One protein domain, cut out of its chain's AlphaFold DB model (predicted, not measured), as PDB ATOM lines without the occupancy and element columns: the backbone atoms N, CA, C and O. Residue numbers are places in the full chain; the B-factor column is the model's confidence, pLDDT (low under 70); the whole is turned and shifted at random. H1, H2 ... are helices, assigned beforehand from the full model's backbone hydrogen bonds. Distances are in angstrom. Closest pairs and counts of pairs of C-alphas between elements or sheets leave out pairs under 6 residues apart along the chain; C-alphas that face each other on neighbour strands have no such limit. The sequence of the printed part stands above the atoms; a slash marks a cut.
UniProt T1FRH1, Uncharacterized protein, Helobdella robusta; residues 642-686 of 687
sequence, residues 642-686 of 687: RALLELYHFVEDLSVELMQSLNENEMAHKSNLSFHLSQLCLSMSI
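What this domain is: This is residues 642 to 686 of the 687 residues of an uncharacterized protein of Helobdella robusta (UniProt T1FRH1). Two helices, H2 and H4, run side by side in opposite ways like the arms of a U, with the short helix H3 in the turn that joins them; H4 meets H2 with residues 673 to 678 alone. H1 makes a corner with H2 at the end away from H3, nearly at right angles to it. The printed part has 45 residues with four named helices, in the order H1, H2, H3, H4, and no named strand; the class is all helix. It is only just compact, close to loose, with a radius of gyration of the C-alphas of 10.8 A, and its outline is elongated, with spans of 31 by 17 by 16 A.

How they stand to each other: H1, residues 642 to 653, and H2, residues 655 to 664, are close but not clearly touching; their closest C-alphas, those of Val 651 and Leu 658, are 7.7 A apart. Their lines are about perpendicular, at 77 degrees. H2 and H3, residues 666 to 670, touch only at the corner, and only just, with 3 pairs of C-alphas within 8 A; the closest are those of Asn 663 and His 669, 5.3 A apart. H2 and H4, residues 673 to 684, touch, H4 with residues 673 to 678 alone; their closest C-alphas, those of Met 659 and Ser 674, are 5.1 A apart. These two helices run opposite ways at a shallow tilt of 18 degrees. H3 and H4 are close but not clearly touching, with the closest C-alphas, those of Ala 668 and Ser 674, 7.3 A apart. H1 and H4 are also close but not clearly touching; the closest C-alphas are those of Glu 652 and Cys 681, 6.8 A apart. They run opposite ways at a steep tilt of 69 degrees, only just short of about perpendicular. H1 and H3 are apart. In H2, H3 and H4 every O i to N i+4 pair is within hydrogen-bond range; in H1 it is 7 of 8.

Where its parts are: H1 begins at C-alpha 642, (246.043, 229.604, 181.196), and measures 17.4 A from first to last C-alpha. H2 begins at C-alpha 655, (249.995, 244.768, 192.805), and measures 14.3 A. H3, five residues, measures 6.2 A. H4 measures 16.5 A and ends at C-alpha 684, (241.198, 235.941, 192.575).

The domain as a whole: The two C-alphas farthest apart are those of Arg 642 and Glu 666, at 31.7 A, while the first and last printed C-alphas, those of Arg 642 and Ile 686, are 17.7 A apart. The printed part has no cut. The links from H1 to H2, from H2 to H3 and from H3 to H4 are tight. The mean pLDDT of the printed part is 87.5, and one residue, Ile 686, is under 70.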
ATOM      1  N   ARG A 642     244.747 229.894 180.583       88.94
ATOM      2  CA  ARG A 642     246.043 229.604 181.196       88.94
ATOM      3  C   ARG A 642     247.016 230.772 181.056       88.94
ATOM      4  O   ARG A 642     247.717 231.075 182.013       88.94
ATOM      5  N   ALA A 643     247.057 231.431 179.898       88.81
ATOM      6  CA  ALA A 643     247.930 232.586 179.685       88.81
ATOM      7  C   ALA A 643     247.575 233.767 180.609       88.81
ATOM      8  O   ALA A 643     248.473 234.401 181.161       88.81
ATOM      9  N   LEU A 644     246.281 234.038 180.808       88.94
ATOM     10  CA  LEU A 644     245.808 235.082 181.720       88.94
ATOM     11  C   LEU A 644     246.115 234.752 183.182       88.94
ATOM     12  O   LEU A 644     246.497 235.650 183.925       88.94
ATOM     13  N   LEU A 645     246.005 233.483 183.580       88.44
ATOM     14  CA  LEU A 645     246.367 233.046 184.929       88.44
ATOM     15  C   LEU A 645     247.866 233.237 185.208       88.44
ATOM     16  O   LEU A 645     248.236 233.785 186.241       88.44
ATOM     17  N   GLU A 646     248.732 232.848 184.268       90.38
ATOM     18  CA  GLU A 646     250.177 233.085 184.395       90.38
ATOM     19  C   GLU A 646     250.503 234.585 184.438       90.38
ATOM     20  O   GLU A 646     251.369 235.008 185.200       90.38
ATOM     21  N   LEU A 647     249.791 235.411 183.660       90.38
ATOM     22  CA  LEU A 647     249.951 236.864 183.702       90.38
ATOM     23  C   LEU A 647     249.487 237.453 185.042       90.38
ATOM     24  O   LEU A 647     250.131 238.365 185.560       90.38
ATOM     25  N   TYR A 648     248.401 236.926 185.614       89.50
ATOM     26  CA  TYR A 648     247.885 237.365 186.907       89.50
ATOM     27  C   TYR A 648     248.901 237.157 188.034       89.50
ATOM     28  O   TYR A 648     249.031 238.037 188.874       89.50
ATOM     29  N   HIS A 649     249.684 236.073 188.023       89.94
ATOM     30  CA  HIS A 649     250.731 235.878 189.033       89.94
ATOM     31  C   HIS A 649     251.745 237.038 189.071       89.94
ATOM     32  O   HIS A 649     252.124 237.483 190.148       89.94
ATOM     33  N   PHE A 650     252.106 237.617 187.918       89.38
ATOM     34  CA  PHE A 650     252.941 238.829 187.889       89.38
ATOM     35  C   PHE A 650     252.212 240.065 188.426       89.38
ATOM     36  O   PHE A 650     252.829 240.933 189.039       89.38
ATOM     37  N   VAL A 651     250.907 240.170 188.166       90.38
ATOM     38  CA  VAL A 651     250.070 241.270 188.659       90.38
ATOM     39  C   VAL A 651     249.924 241.212 190.178       90.38
ATOM     40  O   VAL A 651     249.969 242.251 190.827       90.38
ATOM     41  N   GLU A 652     249.770 240.018 190.740       88.75
ATOM     42  CA  GLU A 652     249.689 239.786 192.180       88.75
ATOM     43  C   GLU A 652     250.985 240.224 192.876       88.75
ATOM     44  O   GLU A 652     250.938 241.056 193.790       88.75
ATOM     45  N   ASP A 653     252.132 239.765 192.361       89.06
ATOM     46  CA  ASP A 653     253.467 240.103 192.870       89.06
ATOM     47  C   ASP A 653     253.761 241.617 192.819       89.06
ATOM     48  O   ASP A 653     254.427 242.153 193.706       89.06
ATOM     49  N   LEU A 654     253.251 242.320 191.800       91.62
ATOM     50  CA  LEU A 654     253.494 243.751 191.561       91.62
ATOM     51  C   LEU A 654     252.307 244.649 191.939       91.62
ATOM     52  O   LEU A 654     252.295 245.838 191.617       91.62
ATOM     53  N   SER A 655     251.293 244.106 192.614       87.81
ATOM     54  CA  SER A 655     249.995 244.768 192.805       87.81
ATOM     55  C   SER A 655     250.095 246.151 193.459       87.81
ATOM     56  O   SER A 655     249.407 247.082 193.039       87.81
ATOM     57  N   VAL A 656     250.984 246.315 194.443       88.44
ATOM     58  CA  VAL A 656     251.210 247.595 195.138       88.44
ATOM     59  C   VAL A 656     251.811 248.644 194.198       88.44
ATOM     60  O   VAL A 656     251.274 249.746 194.088       88.44
ATOM     61  N   GLU A 657     252.885 248.296 193.483       92.38
ATOM     62  CA  GLU A 657     253.573 249.197 192.545       92.38
ATOM     63  C   GLU A 657     252.669 249.580 191.363       92.38
ATOM     64  O   GLU A 657     252.638 250.740 190.939       92.38
ATOM     65  N   LEU A 658     251.879 248.623 190.863       90.56
ATOM     66  CA  LEU A 658     250.909 248.852 189.794       90.56
ATOM     67  C   LEU A 658     249.785 249.787 190.243       90.56
ATOM     68  O   LEU A 658     249.470 250.736 189.528       90.56
ATOM     69  N   MET A 659     249.196 249.573 191.425       87.19
ATOM     70  CA  MET A 659     248.154 250.465 191.952       87.19
ATOM     71  C   MET A 659     248.673 251.887 192.174       87.19
ATOM     72  O   MET A 659     247.962 252.846 191.865       87.19
ATOM     73  N   GLN A 660     249.907 252.037 192.665       90.06
ATOM     74  CA  GLN A 660     250.541 253.344 192.806       90.06
ATOM     75  C   GLN A 660     250.713 254.024 191.439       90.06
ATOM     76  O   GLN A 660     250.225 255.136 191.246       90.06
ATOM     77  N   SER A 661     251.301 253.323 190.466       90.38
ATOM     78  CA  SER A 661     251.516 253.847 189.109       90.38
ATOM     79  C   SER A 661     250.201 254.230 188.410       90.38
ATOM     80  O   SER A 661     250.122 255.237 187.707       90.38
ATOM     81  N   LEU A 662     249.133 253.448 188.620       90.06
ATOM     82  CA  LEU A 662     247.798 253.734 188.083       90.06
ATOM     83  C   LEU A 662     247.130 254.947 188.747       90.06
ATOM     84  O   LEU A 662     246.337 255.620 188.095       90.06
ATOM     85  N   ASN A 663     247.430 255.229 190.016       87.12
ATOM     86  CA  ASN A 663     246.924 256.416 190.709       87.12
ATOM     87  C   ASN A 663     247.690 257.687 190.320       87.12
ATOM     88  O   ASN A 663     247.096 258.761 190.271       87.12
ATOM     89  N   GLU A 664     248.988 257.567 190.033       89.31
ATOM     90  CA  GLU A 664     249.831 258.675 189.567       89.31
ATOM     91  C   GLU A 664     249.485 259.103 188.128       89.31
ATOM     92  O   GLU A 664     249.635 260.270 187.765       89.31
ATOM     93  N   ASN A 665     248.970 258.184 187.305       88.12
ATOM     94  CA  ASN A 665     248.548 258.479 185.939       88.12
ATOM     95  C   ASN A 665     247.121 259.064 185.887       88.12
ATOM     96  O   ASN A 665     246.131 258.378 186.149       88.12
ATOM     97  N   GLU A 666     246.999 260.321 185.450       86.38
ATOM     98  CA  GLU A 666     245.729 261.063 185.420       86.38
ATOM     99  C   GLU A 666     244.625 260.372 184.589       86.38
ATOM    100  O   GLU A 666     243.451 260.383 184.970       86.38
ATOM    101  N   MET A 667     244.976 259.735 183.464       85.50
ATOM    102  CA  MET A 667     244.004 259.030 182.614       85.50
ATOM    103  C   MET A 667     243.527 257.718 183.248       85.50
ATOM    104  O   MET A 667     242.343 257.373 183.152       85.50
ATOM    105  N   ALA A 668     244.429 257.001 183.920       83.69
ATOM    106  CA  ALA A 668     244.107 255.768 184.632       83.69
ATOM    107  C   ALA A 668     243.248 256.039 185.876       83.69
ATOM    108  O   ALA A 668     242.289 255.303 186.128       83.69
ATOM    109  N   HIS A 669     243.525 257.139 186.582       83.62
ATOM    110  CA  HIS A 669     242.714 257.616 187.697       83.62
ATOM    111  C   HIS A 669     241.295 257.995 187.240       83.62
ATOM    112  O   HIS A 669     240.318 257.534 187.824       83.62
ATOM    113  N   LYS A 670     241.150 258.754 186.138       85.75
ATOM    114  CA  LYS A 670     239.830 259.086 185.551       85.75
ATOM    115  C   LYS A 670     239.018 257.848 185.153       85.75
ATOM    116  O   LYS A 670     237.793 257.882 185.206       85.75
ATOM    117  N   SER A 671     239.696 256.767 184.780       86.81
ATOM    118  CA  SER A 671     239.075 255.503 184.367       86.81
ATOM    119  C   SER A 671     238.918 254.496 185.516       86.81
ATOM    120  O   SER A 671     238.543 253.353 185.271       86.81
ATOM    121  N   ASN A 672     239.212 254.892 186.762       88.69
ATOM    122  CA  ASN A 672     239.144 254.046 187.961       88.69
ATOM    123  C   ASN A 672     239.900 252.704 187.837       88.69
ATOM    124  O   ASN A 672     239.516 251.706 188.451       88.69
ATOM    125  N   LEU A 673     240.995 252.654 187.065       89.25
ATOM    126  CA  LEU A 673     241.708 251.395 186.792       89.25
ATOM    127  C   LEU A 673     242.337 250.786 188.051       89.25
ATOM    128  O   LEU A 673     242.340 249.568 188.201       89.25
ATOM    129  N   SER A 674     242.808 251.624 188.977       86.69
ATOM    130  CA  SER A 674     243.348 251.184 190.272       86.69
ATOM    131  C   SER A 674     242.293 250.452 191.116       86.69
ATOM    132  O   SER A 674     242.555 249.385 191.674       86.69
ATOM    133  N   PHE A 675     241.051 250.952 191.120       87.25
ATOM    134  CA  PHE A 675     239.934 250.283 191.787       87.25
ATOM    135  C   PHE A 675     239.593 248.944 191.118       87.25
ATOM    136  O   PHE A 675     239.418 247.942 191.810       87.25
ATOM    137  N   HIS A 676     239.544 248.897 189.783       88.81
ATOM    138  CA  HIS A 676     239.296 247.651 189.052       88.81
ATOM    139  C   HIS A 676     240.374 246.591 189.304       88.81
ATOM    140  O   HIS A 676     240.042 245.419 189.478       88.81
ATOM    141  N   LEU A 677     241.643 246.998 189.385       88.38
ATOM    142  CA  LEU A 677     242.745 246.104 189.731       88.38
ATOM    143  C   LEU A 677     242.591 245.542 191.151       88.38
ATOM    144  O   LEU A 677     242.740 244.342 191.357       88.38
ATOM    145  N   SER A 678     242.215 246.384 192.117       86.25
ATOM    146  CA  SER A 678     241.939 245.940 193.487       86.25
ATOM    147  C   SER A 678     240.796 244.917 193.545       86.25
ATOM    148  O   SER A 678     240.925 243.892 194.214       86.25
ATOM    149  N   GLN A 679     239.709 245.144 192.798       87.31
ATOM    150  CA  GLN A 679     238.601 244.185 192.694       87.31
ATOM    151  C   GLN A 679     239.041 242.854 192.073       87.31
ATOM    152  O   GLN A 679     238.640 241.795 192.556       87.31
ATOM    153  N   LEU A 680     239.895 242.894 191.045       88.62
ATOM    154  CA  LEU A 680     240.461 241.696 190.427       88.62
ATOM    155  C   LEU A 680     241.260 240.875 191.451       88.62
ATOM    156  O   LEU A 680     240.974 239.691 191.623       88.62
ATOM    157  N   CYS A 681     242.192 241.502 192.178       87.25
ATOM    158  CA  CYS A 681     242.996 240.815 193.192       87.25
ATOM    159  C   CYS A 681     242.129 240.206 194.306       87.25
ATOM    160  O   CYS A 681     242.359 239.073 194.727       87.25
ATOM    161  N   LEU A 682     241.086 240.920 194.747       86.19
ATOM    162  CA  LEU A 682     240.129 240.393 195.723       86.19
ATOM    163  C   LEU A 682     239.375 239.175 195.176       86.19
ATOM    164  O   LEU A 682     239.283 238.160 195.861       86.19
ATOM    165  N   SER A 683     238.872 239.244 193.942       84.88
ATOM    166  CA  SER A 683     238.129 238.137 193.326       84.88
ATOM    167  C   SER A 683     238.985 236.881 193.134       84.88
ATOM    168  O   SER A 683     238.509 235.779 193.390       84.88
ATOM    169  N   MET A 684     240.258 237.046 192.767       85.06
ATOM    170  CA  MET A 684     241.198 235.941 192.575       85.06
ATOM    171  C   MET A 684     241.700 235.352 193.897       85.06
ATOM    172  O   MET A 684     242.057 234.187 193.921       85.06
ATOM    173  N   SER A 685     241.672 236.105 195.004       76.44
ATOM    174  CA  SER A 685     242.014 235.581 196.341       76.44
ATOM    175  C   SER A 685     240.971 234.616 196.929       76.44
ATOM    176  O   SER A 685     241.239 233.946 197.927       76.44
ATOM    177  N   ILE A 686     239.771 234.576 196.338       67.25
ATOM    178  CA  ILE A 686     238.643 233.727 196.756       67.25
ATOM    179  C   ILE A 686     238.622 232.396 195.976       67.25
ATOM    180  O   ILE A 686     237.974 231.445 196.419       67.25
TER     181      ILE A 686